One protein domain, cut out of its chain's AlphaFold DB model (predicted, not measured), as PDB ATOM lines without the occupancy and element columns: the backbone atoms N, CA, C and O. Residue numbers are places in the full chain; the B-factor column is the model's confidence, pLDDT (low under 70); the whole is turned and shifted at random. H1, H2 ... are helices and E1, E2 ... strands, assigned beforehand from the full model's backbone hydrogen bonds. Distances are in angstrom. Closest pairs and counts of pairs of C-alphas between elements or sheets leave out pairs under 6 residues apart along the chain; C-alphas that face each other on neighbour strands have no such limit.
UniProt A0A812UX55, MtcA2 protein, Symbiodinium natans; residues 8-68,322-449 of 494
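AT A GLANCE: This is residues 8 to 68 and 322 to 449 of the 494 residues of the protein "MtcA2 protein" of Symbiodinium natans (UniProt A0A812UX55). Picture a strongly twisted sheet of five strands between two helical layers: H1 and H7 cover one face, with H2 at the corner after H1, and H4 covers the other. These are three layers, helices on both faces of a sheet, H1, H2 and H7 against H4; H3 and H5 lie away from the sheet, and their centres are the farthest from the mean of the C-alphas, at 18.5 A and 22.0 A. You will find 189 printed residues with seven named helices and five named strands, in the order H1 H2 E1 E2 H3 H4 H5 E3 H6 E4 H7 E5; the mixed sheet runs E2 E1 E5 E3 E4. The class is mixed, helices and strands; the whole is compact, with a radius of gyration of the C-alphas of 15.8 A and spans of 46 by 37 by 26 A.

HOW THE PARTS SIT: Start at inner strand E1, residues 43 to 49, which forms an antiparallel hairpin with edge strand E2, residues 56 to 60 (N 57 to O 48, 2.8 A). E5, residues 437 to 443, is parallel to E1 (N 47 to O 440, 2.9 A) and to E3, residues 382 to 387 (N 439 to O 383, 2.8 A). E3 is parallel to edge strand E4, residues 405 to 410 (N 384 to O 406, 2.8 A). H1, residues 8 to 29, runs along the strands over E1 and E5 at a height of 9.1 A; its closest C-alphas to E5 are Val 15 and Gly 442, 6.0 A. On the same face, H7, residues 421 to 431, lies over E3, only just not over E4, on which 2 of its C-alphas fall. H2, residues 31 to 38, touches H7 (closest C-alphas Ile 33 and Glu 427, 6.9 A) and touches H1 only at the corner (Leu 27 and Arg 34, 4.9 A). On the opposite face, H4, residues 341 to 356, lies over E5, only just not over E1, with 2 C-alphas on it. With residues 351 to 356 alone H4 touches H6, residues 394 to 397, which only grazes the sheet (closest C-alphas Asn 352 and Val 397, 5.5 A). H3, residues 324 to 328, and H5, residues 367 to 376, touch no helix and are not on the sheet. E3, H6, E4 is a strand-helix-strand unit, parallel neighbours with a helix between; E4, H7, E5 is a split one, with E3 between its strands; both crossovers are right-handed. Every O i to N i+4 pair is within hydrogen-bond range in H2, H3, H4, H5 and H7, and 17 of 18 in H1; H6 is too short for one.

IN THESE COORDINATES: Find C-alpha 8 at (148.189, 51.280, 89.721); H1 runs 30.6 A from there, with a kink of 28 degrees near residue 16. H4 is 22.4 A long, E1 19.4 A; E5 runs 19.2 A to C-alpha 443 at (139.332, 57.433, 97.812).

THE WHOLE: The C-alphas farthest apart, of Ala 9 and Thr 375, are 48.4 A apart. Residues 69 to 321 are not printed; C-alphas 68 and 322 are 30.9 A apart across the cut. The link from H3 to H4 is long. Mean pLDDT of the printed part is 83.5; look for values under 70 at, among others, residues 326 to 329 and 415 to 421.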
ATOM      1  N   ASP A   8     148.734  50.106  89.035       77.38
ATOM      2  CA  ASP A   8     148.189  51.280  89.721       77.38
ATOM      3  C   ASP A   8     146.968  51.842  88.979       77.38
ATOM      4  O   ASP A   8     145.995  52.241  89.624       77.38
ATOM      5  N   ALA A   9     146.949  51.774  87.643       83.12
ATOM      6  CA  ALA A   9     145.758  52.080  86.848       83.12
ATOM      7  C   ALA A   9     144.585  51.122  87.159       83.12
ATOM      8  O   ALA A   9     143.452  51.571  87.351       83.12
ATOM      9  N   ILE A  10     144.850  49.813  87.275       85.88
ATOM     10  CA  ILE A  10     143.857  48.816  87.707       85.88
ATOM     11  C   ILE A  10     143.392  49.115  89.136       85.88
ATOM     12  O   ILE A  10     142.187  49.112  89.383       85.88
ATOM     13  N   ALA A  11     144.300  49.424  90.066       77.62
ATOM     14  CA  ALA A  11     143.928  49.728  91.447       77.62
ATOM     15  C   ALA A  11     143.084  51.011  91.570       77.62
ATOM     16  O   ALA A  11     142.141  51.052  92.360       77.62
ATOM     17  N   ALA A  12     143.369  52.043  90.767       80.81
ATOM     18  CA  ALA A  12     142.566  53.263  90.708       80.81
ATOM     19  C   ALA A  12     141.142  52.991  90.187       80.81
ATOM     20  O   ALA A  12     140.166  53.480  90.757       80.81
ATOM     21  N   HIS A  13     141.001  52.156  89.153       87.56
ATOM     22  CA  HIS A  13     139.692  51.718  88.663       87.56
ATOM     23  C   HIS A  13     138.957  50.830  89.684       87.56
ATOM     24  O   HIS A  13     137.753  50.991  89.894       87.56
ATOM     25  N   ALA A  14     139.680  49.948  90.382       86.50
ATOM     26  CA  ALA A  14     139.134  49.060  91.402       86.50
ATOM     27  C   ALA A  14     138.495  49.814  92.583       86.50
ATOM     28  O   ALA A  14     137.514  49.324  93.134       86.50
ATOM     29  N   VAL A  15     138.964  51.023  92.931       87.62
ATOM     30  CA  VAL A  15     138.289  51.880  93.932       87.62
ATOM     31  C   VAL A  15     136.848  52.188  93.508       87.62
ATOM     32  O   VAL A  15     135.932  52.041  94.316       87.62
ATOM     33  N   ARG A  16     136.624  52.555  92.238       91.75
ATOM     34  CA  ARG A  16     135.285  52.851  91.694       91.75
ATOM     35  C   ARG A  16     134.395  51.609  91.667       91.75
ATOM     36  O   ARG A  16     133.242  51.673  92.087       91.75
ATOM     37  N   VAL A  17     134.943  50.482  91.208       87.44
ATOM     38  CA  VAL A  17     134.236  49.189  91.181       87.44
ATOM     39  C   VAL A  17     133.818  48.775  92.594       87.44
ATOM     40  O   VAL A  17     132.675  48.386  92.799       87.44
ATOM     41  N   ASN A  18     134.701  48.933  93.581       87.81
ATOM     42  CA  ASN A  18     134.443  48.603  94.982       87.81
ATOM     43  C   ASN A  18     133.350  49.479  95.632       87.81
ATOM     44  O   ASN A  18     132.550  48.969  96.418       87.81
ATOM     45  N   VAL A  19     133.265  50.771  95.284       92.50
ATOM     46  CA  VAL A  19     132.164  51.647  95.735       92.50
ATOM     47  C   VAL A  19     130.818  51.133  95.216       92.50
ATOM     48  O   VAL A  19     129.915  50.895  96.015       92.50
ATOM     49  N   PHE A  20     130.688  50.881  93.909       91.75
ATOM     50  CA  PHE A  20     129.437  50.359  93.348       91.75
ATOM     51  C   PHE A  20     129.125  48.926  93.801       91.75
ATOM     52  O   PHE A  20     127.970  48.630  94.091       91.75
ATOM     53  N   HIS A  21     130.130  48.056  93.946       84.56
ATOM     54  CA  HIS A  21     129.956  46.715  94.513       84.56
ATOM     55  C   HIS A  21     129.390  46.780  95.937       84.56
ATOM     56  O   HIS A  21     128.441  46.068  96.249       84.56
ATOM     57  N   THR A  22     129.910  47.682  96.775       82.94
ATOM     58  CA  THR A  22     129.400  47.894  98.135       82.94
ATOM     59  C   THR A  22     127.944  48.374  98.113       82.94
ATOM     60  O   THR A  22     127.125  47.826  98.843       82.94
ATOM     61  N   ILE A  23     127.581  49.323  97.239       90.75
ATOM     62  CA  ILE A  23     126.186  49.784  97.069       90.75
ATOM     63  C   ILE A  23     125.266  48.632  96.637       90.75
ATOM     64  O   ILE A  23     124.210  48.426  97.234       90.75
ATOM     65  N   ASN A  24     125.686  47.844  95.645       85.75
ATOM     66  CA  ASN A  24     124.949  46.673  95.174       85.75
ATOM     67  C   ASN A  24     124.760  45.631  96.288       85.75
ATOM     68  O   ASN A  24     123.672  45.076  96.417       85.75
ATOM     69  N   PHE A  25     125.782  45.397  97.118       78.75
ATOM     70  CA  PHE A  25     125.702  44.478  98.255       78.75
ATOM     71  C   PHE A  25     124.626  44.919  99.258       78.75
ATOM     72  O   PHE A  25     123.835  44.087  99.702       78.75
ATOM     73  N   LEU A  26     124.533  46.221  99.569       81.44
ATOM     74  CA  LEU A  26     123.475  46.753 100.440       81.44
ATOM     75  C   LEU A  26     122.075  46.487  99.860       81.44
ATOM     76  O   LEU A  26     121.211  45.975 100.567       81.44
ATOM     77  N   LEU A  27     121.870  46.781  98.570       84.56
ATOM     78  CA  LEU A  27     120.590  46.570  97.873       84.56
ATOM     79  C   LEU A  27     120.221  45.081  97.732       84.56
ATOM     80  O   LEU A  27     119.040  44.726  97.735       84.56
ATOM     81  N   GLN A  28     121.211  44.198  97.606       77.50
ATOM     82  CA  GLN A  28     120.993  42.759  97.464       77.50
ATOM     83  C   GLN A  28     120.711  42.078  98.814       77.50
ATOM     84  O   GLN A  28     119.780  41.275  98.903       77.50
ATOM     85  N   PHE A  29     121.475  42.403  99.862       71.06
ATOM     86  CA  PHE A  29     121.509  41.619 101.103       71.06
ATOM     87  C   PHE A  29     120.845  42.265 102.326       71.06
ATOM     88  O   PHE A  29     120.607  41.547 103.294       71.06
ATOM     89  N   SER A  30     120.474  43.552 102.294       75.44
ATOM     90  CA  SER A  30     119.549  44.129 103.283       75.44
ATOM     91  C   SER A  30     118.186  44.390 102.652       75.44
ATOM     92  O   SER A  30     118.030  45.212 101.748       75.44
ATOM     93  N   GLU A  31     117.180  43.680 103.154       74.06
ATOM     94  CA  GLU A  31     115.788  43.856 102.751       74.06
ATOM     95  C   GLU A  31     115.244  45.215 103.199       74.06
ATOM     96  O   GLU A  31     114.686  45.943 102.383       74.06
ATOM     97  N   SER A  32     115.518  45.614 104.446       82.75
ATOM     98  CA  SER A  32     115.065  46.894 105.003       82.75
ATOM     99  C   SER A  32     115.631  48.107 104.250       82.75
ATOM    100  O   SER A  32     114.913  49.076 103.989       82.75
ATOM    101  N   ILE A  33     116.903  48.048 103.837       84.75
ATOM    102  CA  ILE A  33     117.526  49.091 103.016       84.75
ATOM    103  C   ILE A  33     116.947  49.061 101.596       84.75
ATOM    104  O   ILE A  33     116.579  50.118 101.086       84.75
ATOM    105  N   ARG A  34     116.802  47.884 100.969       86.50
ATOM    106  CA  ARG A  34     116.194  47.751  99.634       86.50
ATOM    107  C   ARG A  34     114.772  48.314  99.590       86.50
ATOM    108  O   ARG A  34     114.490  49.137  98.729       86.50
ATOM    109  N   GLU A  35     113.896  47.930 100.516       82.88
ATOM    110  CA  GLU A  35     112.519  48.440 100.593       82.88
ATOM    111  C   GLU A  35     112.475  49.951 100.849       82.88
ATOM    112  O   GLU A  35     111.699  50.676 100.218       82.88
ATOM    113  N   GLY A  36     113.347  50.454 101.728       86.06
ATOM    114  CA  GLY A  36     113.498  51.886 101.963       86.06
ATOM    115  C   GLY A  36     113.923  52.650 100.705       86.06
ATOM    116  O   GLY A  36     113.438  53.755 100.474       86.06
ATOM    117  N   VAL A  37     114.772  52.066  99.856       89.62
ATOM    118  CA  VAL A  37     115.176  52.678  98.580       89.62
ATOM    119  C   VAL A  37     114.071  52.559  97.521       89.62
ATOM    120  O   VAL A  37     113.737  53.560  96.890       89.62
ATOM    121  N   SER A  38     113.421  51.399  97.376       84.94
ATOM    122  CA  SER A  38     112.297  51.191  96.442       84.94
ATOM    123  C   SER A  38     111.082  52.076  96.737       84.94
ATOM    124  O   SER A  38     110.355  52.457  95.823       84.94
ATOM    125  N   SER A  39     110.862  52.431  98.003       86.06
ATOM    126  CA  SER A  39     109.821  53.378  98.430       86.06
ATOM    127  C   SER A  39     110.246  54.853  98.354       86.06
ATOM    128  O   SER A  39     109.433  55.738  98.618       86.06
ATOM    129  N   GLY A  40     111.510  55.144  98.024       85.56
ATOM    130  CA  GLY A  40     112.076  56.497  98.037       85.56
ATOM    131  C   GLY A  40     112.269  57.099  99.437       85.56
ATOM    132  O   GLY A  40     112.600  58.280  99.555       85.56
ATOM    133  N   GLN A  41     112.080  56.317 100.508       87.75
ATOM    134  CA  GLN A  41     112.376  56.728 101.884       87.75
ATOM    135  C   GLN A  41     113.886  56.889 102.121       87.75
ATOM    136  O   GLN A  41     114.292  57.731 102.923       87.75
ATOM    137  N   ILE A  42     114.701  56.087 101.434       92.12
ATOM    138  CA  ILE A  42     116.163  56.061 101.491       92.12
ATOM    139  C   ILE A  42     116.716  56.315 100.079       92.12
ATOM    140  O   ILE A  42     116.100  55.940  99.088       92.12
ATOM    141  N   GLN A  43     117.903  56.910  99.967       94.00
ATOM    142  CA  GLN A  43     118.747  56.767  98.775       94.00
ATOM    143  C   GLN A  43     120.131  56.238  99.157       94.00
ATOM    144  O   GLN A  43     120.593  56.435 100.284       94.00
ATOM    145  N   ILE A  44     120.808  55.605  98.198       94.56
ATOM    146  CA  ILE A  44     122.217  55.217  98.308       94.56
ATOM    147  C   ILE A  44     122.985  55.857  97.155       94.56
ATOM    148  O   ILE A  44     122.582  55.729  96.001       94.56
ATOM    149  N   HIS A  45     124.081  56.548  97.473       96.00
ATOM    150  CA  HIS A  45     124.957  57.198  96.493       96.00
ATOM    151  C   HIS A  45     126.427  56.862  96.761       96.00
ATOM    152  O   HIS A  45     126.833  56.639  97.902       96.00
ATOM    153  N   GLY A  46     127.235  56.834  95.704       94.94
ATOM    154  CA  GLY A  46     128.677  56.621  95.763       94.94
ATOM    155  C   GLY A  46     129.484  57.904  95.580       94.94
ATOM    156  O   GLY A  46     129.029  58.868  94.958       94.94
ATOM    157  N   GLY A  47     130.726  57.889  96.058       95.94
ATOM    158  CA  GLY A  47     131.712  58.936  95.804       95.94
ATOM    159  C   GLY A  47     133.153  58.426  95.793       95.94
ATOM    160  O   GLY A  47     133.457  57.380  96.371       95.94
ATOM    161  N   ILE A  48     134.055  59.189  95.173       95.06
ATOM    162  CA  ILE A  48     135.509  59.002  95.273       95.06
ATOM    163  C   ILE A  48     136.140  60.300  95.774       95.06
ATOM    164  O   ILE A  48     136.040  61.330  95.122       95.06
ATOM    165  N   TYR A  49     136.803  60.253  96.926       92.69
ATOM    166  CA  TYR A  49     137.556  61.372  97.487       92.69
ATOM    167  C   TYR A  49     138.969  61.446  96.898       92.69
ATOM    168  O   TYR A  49     139.724  60.470  96.931       92.69
ATOM    169  N   HIS A  50     139.340  62.609  96.377       85.19
ATOM    170  CA  HIS A  50     140.644  62.877  95.790       85.19
ATOM    171  C   HIS A  50     141.568  63.485  96.850       85.19
ATOM    172  O   HIS A  50     141.436  64.651  97.215       85.19
ATOM    173  N   LEU A  51     142.532  62.690  97.330       77.81
ATOM    174  CA  LEU A  51     143.453  63.078  98.413       77.81
ATOM    175  C   LEU A  51     144.283  64.344  98.122       77.81
ATOM    176  O   LEU A  51     144.793  64.956  99.053       77.81
ATOM    177  N   GLU A  52     144.461  64.690  96.847       74.38
ATOM    178  CA  GLU A  52     145.327  65.782  96.377       74.38
ATOM    179  C   GLU A  52     144.581  67.119  96.234       74.38
ATOM    180  O   GLU A  52     145.182  68.172  96.413       74.38
ATOM    181  N   THR A  53     143.277  67.083  95.943       74.56
ATOM    182  CA  THR A  53     142.434  68.270  95.691       74.56
ATOM    183  C   THR A  53     141.399  68.525  96.787       74.56
ATOM    184  O   THR A  53     140.741  69.561  96.775       74.56
ATOM    185  N   GLY A  54     141.176  67.566  97.691       79.25
ATOM    186  CA  GLY A  54     140.114  67.621  98.699       79.25
ATOM    187  C   GLY A  54     138.692  67.434  98.145       79.25
ATOM    188  O   GLY A  54     137.735  67.412  98.919       79.25
ATOM    189  N   SER A  55     138.522  67.274  96.831       87.25
ATOM    190  CA  SER A  55     137.211  67.129  96.191       87.25
ATOM    191  C   SER A  55     136.707  65.680  96.184       87.25
ATOM    192  O   SER A  55     137.480  64.722  96.133       87.25
ATOM    193  N   VAL A  56     135.385  65.512  96.211       93.75
ATOM    194  CA  VAL A  56     134.689  64.236  96.016       93.75
ATOM    195  C   VAL A  56     134.054  64.216  94.629       93.75
ATOM    196  O   VAL A  56     133.180  65.022  94.319       93.75
ATOM    197  N   GLU A  57     134.444  63.250  93.803       93.81
ATOM    198  CA  GLU A  57     133.689  62.884  92.608       93.81
ATOM    199  C   GLU A  57     132.424  62.136  93.053       93.81
ATOM    200  O   GLU A  57     132.496  60.991  93.502       93.81
ATOM    201  N   PHE A  58     131.259  62.779  92.961       93.94
ATOM    202  CA  PHE A  58     129.975  62.158  93.290       93.94
ATOM    203  C   PHE A  58     129.535  61.231  92.154       93.94
ATOM    204  O   PHE A  58     129.055  61.696  91.123       93.94
ATOM    205  N   LEU A  59     129.659  59.919  92.369       92.69
ATOM    206  CA  LEU A  59     129.321  58.889  91.382       92.69
ATOM    207  C   LEU A  59     127.810  58.762  91.139       92.69
ATOM    208  O   LEU A  59     127.400  58.283  90.086       92.69
ATOM    209  N   GLY A  60     127.000  59.186  92.112       90.88
ATOM    210  CA  GLY A  60     125.552  59.008  92.094       90.88
ATOM    211  C   GLY A  60     125.130  57.609  92.542       90.88
ATOM    212  O   GLY A  60     125.850  56.929  93.274       90.88
ATOM    213  N   GLU A  61     123.946  57.194  92.111       92.00
ATOM    214  CA  GLU A  61     123.390  55.857  92.338       92.00
ATOM    215  C   GLU A  61     124.198  54.780  91.588       92.00
ATOM    216  O   GLU A  61     124.930  55.087  90.643       92.00
ATOM    217  N   SER A  62     124.090  53.502  91.977       88.94
ATOM    218  CA  SER A  62     124.742  52.434  91.197       88.94
ATOM    219  C   SER A  62     124.156  52.365  89.774       88.94
ATOM    220  O   SER A  62     122.938  52.463  89.626       88.94
ATOM    221  N   PRO A  63     124.953  52.121  88.712       86.56
ATOM    222  CA  PRO A  63     124.425  51.920  87.359       86.56
ATOM    223  C   PRO A  63     123.377  50.801  87.263       86.56
ATOM    224  O   PRO A  63     122.494  50.856  86.413       86.56
ATOM    225  N   GLN A  64     123.443  49.810  88.159       83.06
ATOM    226  CA  GLN A  64     122.470  48.715  88.259       83.06
ATOM    227  C   GLN A  64     121.269  49.060  89.158       83.06
ATOM    228  O   GLN A  64     120.259  48.367  89.122       83.06
ATOM    229  N   GLN A  65     121.321  50.153  89.926       87.50
ATOM    230  CA  GLN A  65     120.252  50.561  90.844       87.50
ATOM    231  C   GLN A  65     118.921  50.800  90.122       87.50
ATOM    232  O   GLN A  65     117.870  50.504  90.673       87.50
ATOM    233  N   SER A  66     118.937  51.258  88.868       74.00
ATOM    234  CA  SER A  66     117.692  51.427  88.107       74.00
ATOM    235  C   SER A  66     117.036  50.094  87.728       74.00
ATOM    236  O   SER A  66     115.818  49.977  87.818       74.00
ATOM    237  N   GLU A  67     117.820  49.072  87.380       74.19
ATOM    238  CA  GLU A  67     117.333  47.703  87.134       74.19
ATOM    239  C   GLU A  67     116.831  47.037  88.429       74.19
ATOM    240  O   GLU A  67     115.886  46.255  88.409       74.19
ATOM    241  N   LEU A  68     117.411  47.419  89.573       63.97
ATOM    242  CA  LEU A  68     117.021  46.961  90.908       63.97
ATOM    243  C   LEU A  68     115.791  47.690  91.500       63.97
ATOM    244  O   LEU A  68     115.328  47.273  92.562       63.97
ATOM    245  N   VAL A 322     122.896  73.777 103.434       73.12
ATOM    246  CA  VAL A 322     123.653  73.843 104.687       73.12
ATOM    247  C   VAL A 322     122.941  72.985 105.744       73.12
ATOM    248  O   VAL A 322     121.730  73.152 105.922       73.12
ATOM    249  N   PRO A 323     123.646  72.085 106.456       70.44
ATOM    250  CA  PRO A 323     123.096  71.362 107.599       70.44
ATOM    251  C   PRO A 323     122.382  72.285 108.611       70.44
ATOM    252  O   PRO A 323     122.929  73.332 108.972       70.44
ATOM    253  N   PRO A 324     121.189  71.910 109.125       68.44
ATOM    254  CA  PRO A 324     120.453  72.709 110.116       68.44
ATOM    255  C   PRO A 324     121.239  73.023 111.400       68.44
ATOM    256  O   PRO A 324     120.955  74.006 112.083       68.44
ATOM    257  N   SER A 325     122.237  72.198 111.716       70.06
ATOM    258  CA  SER A 325     123.194  72.379 112.810       70.06
ATOM    259  C   SER A 325     124.011  73.668 112.688       70.06
ATOM    260  O   SER A 325     124.224  74.363 113.680       70.06
ATOM    261  N   ILE A 326     124.429  74.009 111.467       69.00
ATOM    262  CA  ILE A 326     125.242  75.184 111.150       69.00
ATOM    263  C   ILE A 326     124.353  76.431 111.065       69.00
ATOM    264  O   ILE A 326     124.699  77.465 111.628       69.00
ATOM    265  N   THR A 327     123.171  76.340 110.441       64.00
ATOM    266  CA  THR A 327     122.264  77.500 110.295       64.00
ATOM    267  C   THR A 327     121.602  77.946 111.601       64.00
ATOM    268  O   THR A 327     121.193  79.101 111.705       64.00
ATOM    269  N   THR A 328     121.502  77.065 112.602       63.38
ATOM    270  CA  THR A 328     120.926  77.382 113.925       63.38
ATOM    271  C   THR A 328     121.958  77.464 115.053       63.38
ATOM    272  O   THR A 328     121.625  77.904 116.153       63.38
ATOM    273  N   GLY A 329     123.191  77.000 114.822       64.19
ATOM    274  CA  GLY A 329     124.204  76.791 115.863       64.19
ATOM    275  C   GLY A 329     123.907  75.629 116.827       64.19
ATOM    276  O   GLY A 329     124.676  75.407 117.765       64.19
ATOM    277  N   ALA A 330     122.812  74.884 116.626       75.44
ATOM    278  CA  ALA A 330     122.361  73.801 117.495       75.44
ATOM    279  C   ALA A 330     122.424  72.444 116.772       75.44
ATOM    280  O   ALA A 330     121.667  72.183 115.840       75.44
ATOM    281  N   VAL A 331     123.321  71.563 117.222       86.38
ATOM    282  CA  VAL A 331     123.549  70.226 116.636       86.38
ATOM    283  C   VAL A 331     122.284  69.365 116.533       86.38
ATOM    284  O   VAL A 331     121.399  69.412 117.392       86.38
ATOM    285  N   ARG A 332     122.226  68.525 115.492       89.50
ATOM    286  CA  ARG A 332     121.103  67.614 115.236       89.50
ATOM    287  C   ARG A 332     121.001  66.527 116.311       89.50
ATOM    288  O   ARG A 332     121.797  65.590 116.365       89.50
ATOM    289  N   THR A 333     119.977  66.642 117.152       89.44
ATOM    290  CA  THR A 333     119.634  65.665 118.203       89.44
ATOM    291  C   THR A 333     118.374  64.869 117.860       89.44
ATOM    292  O   THR A 333     117.640  65.285 116.970       89.44
ATOM    293  N   SER A 334     118.059  63.781 118.576       87.12
ATOM    294  CA  SER A 334     116.889  62.900 118.317       87.12
ATOM    295  C   SER A 334     115.518  63.602 118.230       87.12
ATOM    296  O   SER A 334     114.574  63.054 117.669       87.12
ATOM    297  N   LYS A 335     115.403  64.838 118.738       86.88
ATOM    298  CA  LYS A 335     114.223  65.712 118.595       86.88
ATOM    299  C   LYS A 335     114.094  66.359 117.204       86.88
ATOM    300  O   LYS A 335     113.107  67.041 116.939       86.88
ATOM    301  N   SER A 336     115.091  66.197 116.338       86.50
ATOM    302  CA  SER A 336     115.142  66.761 114.987       86.50
ATOM    303  C   SER A 336     114.422  65.845 114.004       86.50
ATOM    304  O   SER A 336     114.659  64.639 113.993       86.50
ATOM    305  N   GLY A 337     113.607  66.415 113.114       85.56
ATOM    306  CA  GLY A 337     113.005  65.649 112.021       85.56
ATOM    307  C   GLY A 337     114.055  65.034 111.074       85.56
ATOM    308  O   GLY A 337     115.175  65.563 110.961       85.56
ATOM    309  N   PRO A 338     113.713  63.932 110.380       86.75
ATOM    310  CA  PRO A 338     114.569  63.350 109.350       86.75
ATOM    311  C   PRO A 338     114.751  64.327 108.180       86.75
ATOM    312  O   PRO A 338     113.867  65.130 107.881       86.75
ATOM    313  N   VAL A 339     115.895  64.245 107.507       90.38
ATOM    314  CA  VAL A 339     116.197  65.030 106.296       90.38
ATOM    315  C   VAL A 339     115.824  64.205 105.064       90.38
ATOM    316  O   VAL A 339     115.933  62.979 105.095       90.38
ATOM    317  N   LEU A 340     115.365  64.839 103.981       90.69
ATOM    318  CA  LEU A 340     115.119  64.134 102.719       90.69
ATOM    319  C   LEU A 340     116.450  63.670 102.096       90.69
ATOM    320  O   LEU A 340     117.432  64.412 102.182       90.69
ATOM    321  N   PRO A 341     116.507  62.502 101.424       90.88
ATOM    322  CA  PRO A 341     117.752  62.004 100.833       90.88
ATOM    323  C   PRO A 341     118.411  63.003  99.868       90.88
ATOM    324  O   PRO A 341     119.626  63.188  99.903       90.88
ATOM    325  N   SER A 342     117.602  63.708  99.066       88.38
ATOM    326  CA  SER A 342     118.041  64.764  98.142       88.38
ATOM    327  C   SER A 342     118.753  65.916  98.848       88.38
ATOM    328  O   SER A 342     119.774  66.413  98.373       88.38
ATOM    329  N   ASP A 343     118.214  66.332  99.990       88.81
ATOM    330  CA  ASP A 343     118.685  67.496 100.729       88.81
ATOM    331  C   ASP A 343     119.951  67.125 101.508       88.81
ATOM    332  O   ASP A 343     120.916  67.884 101.504       88.81
ATOM    333  N   ALA A 344     119.992  65.914 102.074       92.56
ATOM    334  CA  ALA A 344     121.175  65.330 102.699       92.56
ATOM    335  C   ALA A 344     122.327  65.120 101.695       92.56
ATOM    336  O   ALA A 344     123.487  65.353 102.033       92.56
ATOM    337  N   LEU A 345     122.030  64.740 100.445       92.69
ATOM    338  CA  LEU A 345     123.034  64.584  99.384       92.69
ATOM    339  C   LEU A 345     123.586  65.940  98.939       92.69
ATOM    340  O   LEU A 345     124.790  66.085  98.735       92.69
ATOM    341  N   ALA A 346     122.716  66.944  98.820       88.44
ATOM    342  CA  ALA A 346     123.132  68.311  98.548       88.44
ATOM    343  C   ALA A 346     123.963  68.893  99.712       88.44
ATOM    344  O   ALA A 346     124.956  69.562  99.455       88.44
ATOM    345  N   MET A 347     123.646  68.565 100.974       92.88
ATOM    346  CA  MET A 347     124.482  68.931 102.131       92.88
ATOM    347  C   MET A 347     125.895  68.342 102.040       92.88
ATOM    348  O   MET A 347     126.855  69.060 102.315       92.88
ATOM    349  N   LEU A 348     126.053  67.084 101.600       94.56
ATOM    350  CA  LEU A 348     127.387  66.515 101.350       94.56
ATOM    351  C   LEU A 348     128.117  67.220 100.199       94.56
ATOM    352  O   LEU A 348     129.319  67.452 100.300       94.56
ATOM    353  N   ARG A 349     127.422  67.545  99.100       92.69
ATOM    354  CA  ARG A 349     128.019  68.217  97.930       92.69
ATOM    355  C   ARG A 349     128.523  69.609  98.288       92.69
ATOM    356  O   ARG A 349     129.716  69.875  98.169       92.69
ATOM    357  N   ASP A 350     127.638  70.452  98.808       87.75
ATOM    358  CA  ASP A 350     127.968  71.809  99.239       87.75
ATOM    359  C   ASP A 350     128.994  71.804 100.382       87.75
ATOM    360  O   ASP A 350     129.780  72.742 100.507       87.75
ATOM    361  N   GLY A 351     128.967  70.785 101.249       89.50
ATOM    362  CA  GLY A 351     129.914  70.603 102.346       89.50
ATOM    363  C   GLY A 351     131.318  70.242 101.870       89.50
ATOM    364  O   GLY A 351     132.289  70.893 102.258       89.50
ATOM    365  N   ASN A 352     131.433  69.270 100.964       94.31
ATOM    366  CA  ASN A 352     132.725  68.922 100.391       94.31
ATOM    367  C   ASN A 352     133.310  70.038  99.524       94.31
ATOM    368  O   ASN A 352     134.514  70.266  99.582       94.31
ATOM    369  N   GLU A 353     132.491  70.775  98.775       86.69
ATOM    370  CA  GLU A 353     133.007  71.904  98.003       86.69
ATOM    371  C   GLU A 353     133.600  72.990  98.916       86.69
ATOM    372  O   GLU A 353     134.696  73.480  98.650       86.69
ATOM    373  N   ARG A 354     132.938  73.303 100.042       88.12
ATOM    374  CA  ARG A 354     133.472  74.216 101.068       88.12
ATOM    375  C   ARG A 354     134.791  73.724 101.663       88.12
ATOM    376  O   ARG A 354     135.708  74.526 101.829       88.12
ATOM    377  N   PHE A 355     134.909  72.426 101.944       87.25
ATOM    378  CA  PHE A 355     136.166  71.821 102.388       87.25
ATOM    379  C   PHE A 355     137.272  71.950 101.322       87.25
ATOM    380  O   PHE A 355     138.352  72.455 101.626       87.25
ATOM    381  N   ALA A 356     136.990  71.568 100.072       82.25
ATOM    382  CA  ALA A 356     137.959  71.543  98.976       82.25
ATOM    383  C   ALA A 356     138.520  72.934  98.622       82.25
ATOM    384  O   ALA A 356     139.702  73.054  98.309       82.25
ATOM    385  N   VAL A 357     137.711  74.001  98.714       78.56
ATOM    386  CA  VAL A 357     138.176  75.385  98.467       78.56
ATOM    387  C   VAL A 357     138.764  76.078  99.706       78.56
ATOM    388  O   VAL A 357     139.102  77.258  99.639       78.56
ATOM    389  N   GLY A 358     138.878  75.390 100.848       77.50
ATOM    390  CA  GLY A 358     139.399  75.980 102.087       77.50
ATOM    391  C   GLY A 358     138.458  76.999 102.747       77.50
ATOM    392  O   GLY A 358     138.919  77.901 103.451       77.50
ATOM    393  N   ALA A 359     137.144  76.859 102.543       78.56
ATOM    394  CA  ALA A 359     136.098  77.699 103.132       78.56
ATOM    395  C   ALA A 359     135.028  76.905 103.932       78.56
ATOM    396  O   ALA A 359     133.832  77.125 103.708       78.56
ATOM    397  N   PRO A 360     135.417  75.994 104.854       82.56
ATOM    398  CA  PRO A 360     134.476  75.315 105.750       82.56
ATOM    399  C   PRO A 360     133.712  76.313 106.634       82.56
ATOM    400  O   PRO A 360     134.231  77.383 106.962       82.56
ATOM    401  N   VAL A 361     132.490  75.955 107.033       78.06
ATOM    402  CA  VAL A 361     131.645  76.724 107.973       78.06
ATOM    403  C   VAL A 361     131.099  75.867 109.126       78.06
ATOM    404  O   VAL A 361     130.353  76.363 109.972       78.06
ATOM    405  N   ALA A 362     131.490  74.592 109.221       78.69
ATOM    406  CA  ALA A 362     131.360  73.815 110.447       78.69
ATOM    407  C   ALA A 362     132.297  74.399 111.518       78.69
ATOM    408  O   ALA A 362     133.491  74.102 111.582       78.69
ATOM    409  N   GLY A 363     131.736  75.282 112.347       72.50
ATOM    410  CA  GLY A 363     132.452  75.962 113.420       72.50
ATOM    411  C   GLY A 363     132.973  75.031 114.525       72.50
ATOM    412  O   GLY A 363     132.862  73.806 114.490       72.50
ATOM    413  N   LYS A 364     133.554  75.633 115.567       78.69
ATOM    414  CA  LYS A 364     134.156  74.884 116.684       78.69
ATOM    415  C   LYS A 364     133.109  74.053 117.433       78.69
ATOM    416  O   LYS A 364     132.004  74.517 117.692       78.69
ATOM    417  N   VAL A 365     133.486  72.852 117.872       83.00
ATOM    418  CA  VAL A 365     132.624  72.013 118.721       83.00
ATOM    419  C   VAL A 365     132.579  72.580 120.144       83.00
ATOM    420  O   VAL A 365     133.563  72.520 120.882       83.00
ATOM    421  N   TYR A 366     131.426  73.113 120.544       83.00
ATOM    422  CA  TYR A 366     131.213  73.686 121.877       83.00
ATOM    423  C   TYR A 366     130.789  72.633 122.916       83.00
ATOM    424  O   TYR A 366     130.325  71.539 122.589       83.00
ATOM    425  N   GLN A 367     130.922  72.961 124.205       86.88
ATOM    426  CA  GLN A 367     130.488  72.084 125.301       86.88
ATOM    427  C   GLN A 367     128.979  71.794 125.259       86.88
ATOM    428  O   GLN A 367     128.592  70.632 125.354       86.88
ATOM    429  N   SER A 368     128.157  72.814 125.007       85.19
ATOM    430  CA  SER A 368     126.699  72.698 124.868       85.19
ATOM    431  C   SER A 368     126.270  71.701 123.785       85.19
ATOM    432  O   SER A 368     125.292  70.981 123.962       85.19
ATOM    433  N   MET A 369     127.025  71.598 122.685       89.19
ATOM    434  CA  MET A 369     126.777  70.612 121.625       89.19
ATOM    435  C   MET A 369     127.004  69.178 122.125       89.19
ATOM    436  O   MET A 369     126.197  68.288 121.857       89.19
ATOM    437  N   ARG A 370     128.076  68.955 122.899       90.19
ATOM    438  CA  ARG A 370     128.376  67.647 123.508       90.19
ATOM    439  C   ARG A 370     127.326  67.264 124.552       90.19
ATOM    440  O   ARG A 370     126.900  66.116 124.583       90.19
ATOM    441  N   GLU A 371     126.886  68.219 125.367       88.50
ATOM    442  CA  GLU A 371     125.835  68.024 126.375       88.50
ATOM    443  C   GLU A 371     124.478  67.707 125.730       88.50
ATOM    444  O   GLU A 371     123.803  66.770 126.157       88.50
ATOM    445  N   ALA A 372     124.103  68.413 124.659       88.12
ATOM    446  CA  ALA A 372     122.880  68.141 123.905       88.12
ATOM    447  C   ALA A 372     122.880  66.724 123.303       88.12
ATOM    448  O   ALA A 372     121.916  65.981 123.477       88.12
ATOM    449  N   LEU A 373     123.975  66.307 122.661       90.38
ATOM    450  CA  LEU A 373     124.093  64.960 122.090       90.38
ATOM    451  C   LEU A 373     124.130  63.864 123.164       90.38
ATOM    452  O   LEU A 373     123.525  62.814 122.968       90.38
ATOM    453  N   ALA A 374     124.780  64.104 124.306       90.12
ATOM    454  CA  ALA A 374     124.846  63.144 125.408       90.12
ATOM    455  C   ALA A 374     123.513  62.975 126.162       90.12
ATOM    456  O   ALA A 374     123.245  61.899 126.687       90.12
ATOM    457  N   THR A 375     122.679  64.021 126.228       90.56
ATOM    458  CA  THR A 375     121.401  64.003 126.972       90.56
ATOM    459  C   THR A 375     120.174  63.726 126.106       90.56
ATOM    460  O   THR A 375     119.167  63.246 126.622       90.56
ATOM    461  N   VAL A 376     120.233  64.022 124.804       90.38
ATOM    462  CA  VAL A 376     119.107  63.865 123.866       90.38
ATOM    463  C   VAL A 376     119.373  62.778 122.817       90.38
ATOM    464  O   VAL A 376     118.425  62.236 122.255       90.38
ATOM    465  N   GLY A 377     120.630  62.411 122.555       87.00
ATOM    466  CA  GLY A 377     120.999  61.525 121.448       87.00
ATOM    467  C   GLY A 377     121.069  62.255 120.101       87.00
ATOM    468  O   GLY A 377     120.629  63.394 119.972       87.00
ATOM    469  N   GLN A 378     121.643  61.592 119.098       89.69
ATOM    470  CA  GLN A 378     121.922  62.107 117.745       89.69
ATOM    471  C   GLN A 378     120.734  61.960 116.771       89.69
ATOM    472  O   GLN A 378     119.842  61.150 117.011       89.69
ATOM    473  N   ALA A 379     120.739  62.714 115.663       91.62
ATOM    474  CA  ALA A 379     119.818  62.527 114.530       91.62
ATOM    475  C   ALA A 379     120.507  62.798 113.173       91.62
ATOM    476  O   ALA A 379     120.197  63.805 112.522       91.62
ATOM    477  N   PRO A 380     121.444  61.938 112.742       93.19
ATOM    478  CA  PRO A 380     122.216  62.140 111.517       93.19
ATOM    479  C   PRO A 380     121.329  62.265 110.269       93.19
ATOM    480  O   PRO A 380     120.267  61.655 110.165       93.19
ATOM    481  N   HIS A 381     121.756  63.095 109.316       93.50
ATOM    482  CA  HIS A 381     121.099  63.235 108.015       93.50
ATOM    483  C   HIS A 381     121.617  62.214 106.990       93.50
ATOM    484  O   HIS A 381     120.865  61.801 106.107       93.50
ATOM    485  N   THR A 382     122.867  61.766 107.147       96.12
ATOM    486  CA  THR A 382     123.525  60.795 106.264       96.12
ATOM    487  C   THR A 382     124.315  59.757 107.062       96.12
ATOM    488  O   THR A 382     125.084  60.115 107.954       96.12
ATOM    489  N   ALA A 383     124.209  58.485 106.679       96.19
ATOM    490  CA  ALA A 383     125.160  57.442 107.044       96.19
ATOM    491  C   ALA A 383     126.295  57.388 106.012       96.19
ATOM    492  O   ALA A 383     126.036  57.218 104.823       96.19
ATOM    493  N   VAL A 384     127.548  57.540 106.439       94.44
ATOM    494  CA  VAL A 384     128.717  57.570 105.550       94.44
ATOM    495  C   VAL A 384     129.590  56.346 105.805       94.44
ATOM    496  O   VAL A 384     130.171  56.202 106.879       94.44
ATOM    497  N   VAL A 385     129.704  55.484 104.796       91.38
ATOM    498  CA  VAL A 385     130.638  54.354 104.762       91.38
ATOM    499  C   VAL A 385     131.909  54.814 104.061       91.38
ATOM    500  O   VAL A 385     131.867  55.169 102.886       91.38
ATOM    501  N   GLY A 386     133.044  54.806 104.756       86.38
ATOM    502  CA  GLY A 386     134.321  55.241 104.186       86.38
ATOM    503  C   GLY A 386     135.518  54.427 104.663       86.38
ATOM    504  O   GLY A 386     135.412  53.529 105.496       86.38
ATOM    505  N   CYS A 387     136.691  54.720 104.109       82.38
ATOM    506  CA  CYS A 387     137.900  53.968 104.433       82.38
ATOM    507  C   CYS A 387     138.438  54.330 105.831       82.38
ATOM    508  O   CYS A 387     138.345  55.475 106.276       82.38
ATOM    509  N   ALA A 388     139.074  53.378 106.512       73.50
ATOM    510  CA  ALA A 388     139.821  53.585 107.756       73.50
ATOM    511  C   ALA A 388     141.141  54.372 107.571       73.50
ATOM    512  O   ALA A 388     141.824  54.657 108.551       73.50
ATOM    513  N   ASP A 389     141.504  54.737 106.336       76.00
ATOM    514  CA  ASP A 389     142.673  55.567 106.020       76.00
ATOM    515  C   ASP A 389     142.581  56.941 106.708       76.00
ATOM    516  O   ASP A 389     141.634  57.704 106.495       76.00
ATOM    517  N   SER A 390     143.560  57.270 107.552       73.44
ATOM    518  CA  SER A 390     143.545  58.483 108.380       73.44
ATOM    519  C   SER A 390     143.566  59.788 107.576       73.44
ATOM    520  O   SER A 390     143.213  60.830 108.122       73.44
ATOM    521  N   ARG A 391     143.896  59.738 106.279       81.62
ATOM    522  CA  ARG A 391     143.837  60.878 105.347       81.62
ATOM    523  C   ARG A 391     142.407  61.239 104.917       81.62
ATOM    524  O   ARG A 391     142.226  62.218 104.199       81.62
ATOM    525  N   VAL A 392     141.400  60.470 105.347       75.88
ATOM    526  CA  VAL A 392     139.976  60.665 105.016       75.88
ATOM    527  C   VAL A 392     139.139  60.939 106.286       75.88
ATOM    528  O   VAL A 392     138.423  60.054 106.761       75.88
ATOM    529  N   PRO A 393     139.241  62.132 106.906       82.06
ATOM    530  CA  PRO A 393     138.388  62.540 108.026       82.06
ATOM    531  C   PRO A 393     136.999  62.956 107.511       82.06
ATOM    532  O   PRO A 393     136.791  64.100 107.122       82.06
ATOM    533  N   LEU A 394     136.059  62.011 107.463       87.62
ATOM    534  CA  LEU A 394     134.777  62.139 106.750       87.62
ATOM    535  C   LEU A 394     133.944  63.356 107.183       87.62
ATOM    536  O   LEU A 394     133.395  64.056 106.340       87.62
ATOM    537  N   GLU A 395     133.902  63.644 108.480       91.06
ATOM    538  CA  GLU A 395     133.197  64.788 109.064       91.06
ATOM    539  C   GLU A 395     133.785  66.130 108.600       91.06
ATOM    540  O   GLU A 395     133.048  67.079 108.342       91.06
ATOM    541  N   THR A 396     135.108  66.200 108.428       86.88
ATOM    542  CA  THR A 396     135.803  67.383 107.900       86.88
ATOM    543  C   THR A 396     135.670  67.477 106.379       86.88
ATOM    544  O   THR A 396     135.394  68.554 105.861       86.88
ATOM    545  N   VAL A 397     135.797  66.348 105.671       89.81
ATOM    546  CA  VAL A 397     135.679  66.237 104.203       89.81
ATOM    547  C   VAL A 397     134.297  66.658 103.693       89.81
ATOM    548  O   VAL A 397     134.189  67.060 102.537       89.81
ATOM    549  N   PHE A 398     133.262  66.605 104.536       93.94
ATOM    550  CA  PHE A 398     131.899  67.056 104.229       93.94
ATOM    551  C   PHE A 398     131.443  68.295 105.022       93.94
ATOM    552  O   PHE A 398     130.261  68.625 104.968       93.94
ATOM    553  N   ASP A 399     132.345  68.992 105.728       91.06
ATOM    554  CA  ASP A 399     132.046  70.209 106.504       91.06
ATOM    555  C   ASP A 399     130.797  70.069 107.406       91.06
ATOM    556  O   ASP A 399     129.832  70.834 107.304       91.06
ATOM    557  N   ALA A 400     130.802  69.038 108.260       89.81
ATOM    558  CA  ALA A 400     129.672  68.627 109.092       89.81
ATOM    559  C   ALA A 400     129.975  68.731 110.600       89.81
ATOM    560  O   ALA A 400     131.111  68.538 111.041       89.81
ATOM    561  N   LEU A 401     128.947  69.001 111.417       89.75
ATOM    562  CA  LEU A 401     129.069  69.073 112.876       89.75
ATOM    563  C   LEU A 401     128.732  67.725 113.551       89.75
ATOM    564  O   LEU A 401     128.093  66.851 112.953       89.75
ATOM    565  N   PRO A 402     129.130  67.518 114.823       87.69
ATOM    566  CA  PRO A 402     128.771  66.314 115.568       87.69
ATOM    567  C   PRO A 402     127.255  66.073 115.585       87.69
ATOM    568  O   PRO A 402     126.481  66.964 115.927       87.69
ATOM    569  N   GLY A 403     126.839  64.853 115.239       85.75
ATOM    570  CA  GLY A 403     125.428  64.468 115.135       85.75
ATOM    571  C   GLY A 403     124.798  64.646 113.748       85.75
ATOM    572  O   GLY A 403     123.680  64.176 113.562       85.75
ATOM    573  N   ASP A 404     125.495  65.253 112.779       91.00
ATOM    574  CA  ASP A 404     125.016  65.373 111.392       91.00
ATOM    575  C   ASP A 404     125.272  64.110 110.552       91.00
ATOM    576  O   ASP A 404     124.436  63.742 109.725       91.00
ATOM    577  N   LEU A 405     126.389  63.410 110.786       93.75
ATOM    578  CA  LEU A 405     126.770  62.187 110.069       93.75
ATOM    579  C   LEU A 405     126.829  60.970 111.003       93.75
ATOM    580  O   LEU A 405     127.284  61.072 112.142       93.75
ATOM    581  N   PHE A 406     126.438  59.804 110.488       93.38
ATOM    582  CA  PHE A 406     126.704  58.501 111.101       93.38
ATOM    583  C   PHE A 406     127.858  57.824 110.364       93.38
ATOM    584  O   PHE A 406     127.694  57.354 109.239       93.38
ATOM    585  N   VAL A 407     129.047  57.823 110.959       90.44
ATOM    586  CA  VAL A 407     130.282  57.429 110.273       90.44
ATOM    587  C   VAL A 407     130.651  55.974 110.568       90.44
ATOM    588  O   VAL A 407     130.894  55.598 111.712       90.44
ATOM    589  N   LEU A 408     130.753  55.164 109.509       84.06
ATOM    590  CA  LEU A 408     131.216  53.776 109.542       84.06
ATOM    591  C   LEU A 408     132.502  53.640 108.725       84.06
ATOM    592  O   LEU A 408     132.578  54.099 107.583       84.06
ATOM    593  N   ARG A 409     133.537  53.024 109.312       82.38
ATOM    594  CA  ARG A 409     134.873  52.955 108.705       82.38
ATOM    595  C   ARG A 409     135.517  51.583 108.850       82.38
ATOM    596  O   ARG A 409     135.633  51.063 109.955       82.38
ATOM    597  N   ASN A 410     136.003  51.035 107.740       68.19
ATOM    598  CA  ASN A 410     136.837  49.833 107.694       68.19
ATOM    599  C   ASN A 410     137.903  49.955 106.587       68.19
ATOM    600  O   ASN A 410     137.925  50.926 105.827       68.19
ATOM    601  N   ALA A 411     138.837  49.005 106.507       69.06
ATOM    602  CA  ALA A 411     139.795  48.980 105.404       69.06
ATOM    603  C   ALA A 411     139.045  48.836 104.066       69.06
ATOM    604  O   ALA A 411     138.181  47.976 103.934       69.06
ATOM    605  N   GLY A 412     139.353  49.701 103.097       65.94
ATOM    606  CA  GLY A 412     138.771  49.631 101.754       65.94
ATOM    607  C   GLY A 412     137.269  49.925 101.652       65.94
ATOM    608  O   GLY A 412     136.711  49.648 100.598       65.94
ATOM    609  N   ASN A 413     136.614  50.467 102.690       81.31
ATOM    610  CA  ASN A 413     135.191  50.855 102.682       81.31
ATOM    611  C   ASN A 413     134.215  49.739 102.221       81.31
ATOM    612  O   ASN A 413     133.199  50.032 101.592       81.31
ATOM    613  N   THR A 414     134.545  48.472 102.490       71.94
ATOM    614  CA  THR A 414     133.874  47.290 101.922       71.94
ATOM    615  C   THR A 414     132.666  46.825 102.742       71.94
ATOM    616  O   THR A 414     132.638  46.968 103.966       71.94
ATOM    617  N   CYS A 415     131.695  46.171 102.099       68.88
ATOM    618  CA  CYS A 415     130.677  45.356 102.770       68.88
ATOM    619  C   CYS A 415     130.641  43.969 102.109       68.88
ATOM    620  O   CYS A 415     130.264  43.868 100.947       68.88
ATOM    621  N   THR A 416     131.098  42.926 102.814       55.69
ATOM    622  CA  THR A 416     131.303  41.575 102.242       55.69
ATOM    623  C   THR A 416     130.474  40.474 102.910       55.69
ATOM    624  O   THR A 416     130.477  39.332 102.446       55.69
ATOM    625  N   HIS A 417     129.773  40.771 104.010       54.34
ATOM    626  CA  HIS A 417     129.030  39.791 104.809       54.34
ATOM    627  C   HIS A 417     127.665  40.358 105.221       54.34
ATOM    628  O   HIS A 417     127.602  41.453 105.780       54.34
ATOM    629  N   ALA A 418     126.587  39.597 104.999       48.16
ATOM    630  CA  ALA A 418     125.230  39.991 105.398       48.16
ATOM    631  C   ALA A 418     125.064  40.039 106.932       48.16
ATOM    632  O   ALA A 418     124.438  40.942 107.467       48.16
ATOM    633  N   GLU A 419     125.734  39.143 107.657       43.38
ATOM    634  CA  GLU A 419     125.820  39.161 109.130       43.38
ATOM    635  C   GLU A 419     126.903  40.142 109.647       43.38
ATOM    636  O   GLU A 419     127.316  40.099 110.806       43.38
ATOM    637  N   GLY A 420     127.425  41.013 108.775       53.16
ATOM    638  CA  GLY A 420     128.517  41.928 109.084       53.16
ATOM    639  C   GLY A 420     128.081  43.111 109.945       53.16
ATOM    640  O   GLY A 420     127.049  43.736 109.703       53.16
ATOM    641  N   SER A 421     128.936  43.504 110.895       56.03
ATOM    642  CA  SER A 421     128.693  44.645 111.791       56.03
ATOM    643  C   SER A 421     128.410  45.959 111.056       56.03
ATOM    644  O   SER A 421     127.675  46.792 111.578       56.03
ATOM    645  N   LEU A 422     128.938  46.144 109.843       71.06
ATOM    646  CA  LEU A 422     128.652  47.315 109.013       71.06
ATOM    647  C   LEU A 422     127.194  47.330 108.526       71.06
ATOM    648  O   LEU A 422     126.563  48.382 108.602       71.06
ATOM    649  N   LEU A 423     126.646  46.190 108.085       67.12
ATOM    650  CA  LEU A 423     125.274  46.124 107.575       67.12
ATOM    651  C   LEU A 423     124.268  46.363 108.703       67.12
ATOM    652  O   LEU A 423     123.485  47.302 108.618       67.12
ATOM    653  N   GLY A 424     124.392  45.635 109.816       57.72
ATOM    654  CA  GLY A 424     123.546  45.856 110.995       57.72
ATOM    655  C   GLY A 424     123.672  47.270 111.588       57.72
ATOM    656  O   GLY A 424     122.702  47.801 112.127       57.72
ATOM    657  N   SER A 425     124.829  47.934 111.443       74.44
ATOM    658  CA  SER A 425     124.977  49.346 111.836       74.44
ATOM    659  C   SER A 425     124.262  50.307 110.882       74.44
ATOM    660  O   SER A 425     123.741  51.326 111.333       74.44
ATOM    661  N   LEU A 426     124.215  50.003 109.581       80.50
ATOM    662  CA  LEU A 426     123.422  50.771 108.619       80.50
ATOM    663  C   LEU A 426     121.923  50.564 108.849       80.50
ATOM    664  O   LEU A 426     121.197  51.550 108.869       80.50
ATOM    665  N   GLU A 427     121.470  49.334 109.096       73.31
ATOM    666  CA  GLU A 427     120.061  49.030 109.393       73.31
ATOM    667  C   GLU A 427     119.592  49.675 110.708       73.31
ATOM    668  O   GLU A 427     118.493  50.226 110.781       73.31
ATOM    669  N   PHE A 428     120.453  49.720 111.732       76.75
ATOM    670  CA  PHE A 428     120.213  50.537 112.923       76.75
ATOM    671  C   PHE A 428     120.115  52.036 112.581       76.75
ATOM    672  O   PHE A 428     119.223  52.733 113.066       76.75
ATOM    673  N   CYS A 429     121.001  52.550 111.727       86.00
ATOM    674  CA  CYS A 429     121.019  53.963 111.357       86.00
ATOM    675  C   CYS A 429     119.794  54.383 110.520       86.00
ATOM    676  O   CYS A 429     119.232  55.462 110.730       86.00
ATOM    677  N   THR A 430     119.351  53.552 109.578       85.81
ATOM    678  CA  THR A 430     118.183  53.831 108.730       85.81
ATOM    679  C   THR A 430     116.873  53.576 109.473       85.81
ATOM    680  O   THR A 430     115.970  54.407 109.401       85.81
ATOM    681  N   GLY A 431     116.783  52.484 110.238       79.62
ATOM    682  CA  GLY A 431     115.594  52.104 110.998       79.62
ATOM    683  C   GLY A 431     115.411  52.890 112.298       79.62
ATOM    684  O   GLY A 431     114.404  53.572 112.473       79.62
ATOM    685  N   ALA A 432     116.378  52.820 113.219       79.38
ATOM    686  CA  ALA A 432     116.242  53.392 114.564       79.38
ATOM    687  C   ALA A 432     116.569  54.893 114.633       79.38
ATOM    688  O   ALA A 432     115.959  55.607 115.429       79.38
ATOM    689  N   LEU A 433     117.493  55.391 113.798       86.25
ATOM    690  CA  LEU A 433     117.807  56.828 113.709       86.25
ATOM    691  C   LEU A 433     117.065  57.556 112.566       86.25
ATOM    692  O   LEU A 433     117.213  58.768 112.438       86.25
ATOM    693  N   ASN A 434     116.251  56.853 111.758       88.75
ATOM    694  CA  ASN A 434     115.481  57.413 110.626       88.75
ATOM    695  C   ASN A 434     116.367  58.173 109.613       88.75
ATOM    696  O   ASN A 434     115.970  59.200 109.057       88.75
ATOM    697  N   THR A 435     117.593  57.682 109.395       91.88
ATOM    698  CA  THR A 435     118.569  58.277 108.467       91.88
ATOM    699  C   THR A 435     118.236  57.875 107.034       91.88
ATOM    700  O   THR A 435     118.012  56.698 106.758       91.88
ATOM    701  N   ARG A 436     118.199  58.842 106.110       93.69
ATOM    702  CA  ARG A 436     117.600  58.651 104.772       93.69
ATOM    703  C   ARG A 436     118.577  58.693 103.602       93.69
ATOM    704  O   ARG A 436     118.185  58.422 102.473       93.69
ATOM    705  N   LEU A 437     119.849  58.981 103.845       97.06
ATOM    706  CA  LEU A 437     120.900  58.828 102.845       97.06
ATOM    707  C   LEU A 437     121.978  57.885 103.372       97.06
ATOM    708  O   LEU A 437     122.469  58.076 104.484       97.06
ATOM    709  N   ILE A 438     122.374  56.917 102.552       97.12
ATOM    710  CA  ILE A 438     123.624  56.173 102.710       97.12
ATOM    711  C   ILE A 438     124.599  56.679 101.642       97.12
ATOM    712  O   ILE A 438     124.248  56.770 100.464       97.12
ATOM    713  N   PHE A 439     125.825  57.009 102.038       97.50
ATOM    714  CA  PHE A 439     126.872  57.471 101.135       97.50
ATOM    715  C   PHE A 439     128.123  56.597 101.252       97.50
ATOM    716  O   PHE A 439     128.708  56.495 102.330       97.50
ATOM    717  N   VAL A 440     128.541  55.968 100.153       95.75
ATOM    718  CA  VAL A 440     129.717  55.084 100.110       95.75
ATOM    719  C   VAL A 440     130.888  55.826  99.465       95.75
ATOM    720  O   VAL A 440     130.892  56.060  98.258       95.75
ATOM    721  N   LEU A 441     131.889  56.195 100.268       95.81
ATOM    722  CA  LEU A 441     133.039  56.993  99.846       95.81
ATOM    723  C   LEU A 441     134.319  56.149  99.746       95.81
ATOM    724  O   LEU A 441     134.966  55.834 100.751       95.81
ATOM    725  N   GLY A 442     134.721  55.853  98.509       91.06
ATOM    726  CA  GLY A 442     136.080  55.423  98.180       91.06
ATOM    727  C   GLY A 442     137.051  56.604  98.139       91.06
ATOM    728  O   GLY A 442     136.641  57.758  98.238       91.06
ATOM    729  N   HIS A 443     138.351  56.353  97.971       89.06
ATOM    730  CA  HIS A 443     139.332  57.433  97.812       89.06
ATOM    731  C   HIS A 443     140.512  57.055  96.914       89.06
ATOM    732  O   HIS A 443     140.870  55.879  96.790       89.06
ATOM    733  N   THR A 444     141.144  58.060  96.306       87.56
ATOM    734  CA  THR A 444     142.355  57.870  95.501       87.56
ATOM    735  C   THR A 444     143.508  57.334  96.355       87.56
ATOM    736  O   THR A 444     143.582  57.556  97.566       87.56
ATOM    737  N   ASN A 445     144.412  56.577  95.722       83.50
ATOM    738  CA  ASN A 445     145.595  55.986  96.360       83.50
ATOM    739  C   ASN A 445     145.285  55.205  97.667       83.50
ATOM    740  O   ASN A 445     145.997  55.310  98.673       83.50
ATOM    741  N   CYS A 446     144.190  54.432  97.654       78.50
ATOM    742  CA  CYS A 446     143.769  53.579  98.763       78.50
ATOM    743  C   CYS A 446     144.684  52.355  98.914       78.50
ATOM    744  O   CYS A 446     144.665  51.441  98.085       78.50
ATOM    745  N   GLY A 447     145.457  52.308 100.006       66.94
ATOM    746  CA  GLY A 447     146.419  51.230 100.263       66.94
ATOM    747  C   GLY A 447     145.782  49.838 100.346       66.94
ATOM    748  O   GLY A 447     146.371  48.866  99.879       66.94
ATOM    749  N   ALA A 448     144.553  49.738 100.863       69.94
ATOM    750  CA  ALA A 448     143.836  48.470 100.976       69.94
ATOM    751  C   ALA A 448     143.439  47.895  99.600       69.94
ATOM    752  O   ALA A 448     143.654  46.711  99.337       69.94
ATOM    753  N   ILE A 449     142.931  48.744  98.696       78.56
ATOM    754  CA  ILE A 449     142.566  48.347  97.326       78.56
ATOM    755  C   ILE A 449     143.817  48.077  96.477       78.56
ATOM    756  O   ILE A 449     143.846  47.086  95.742       78.56
TER     757      ILE A 449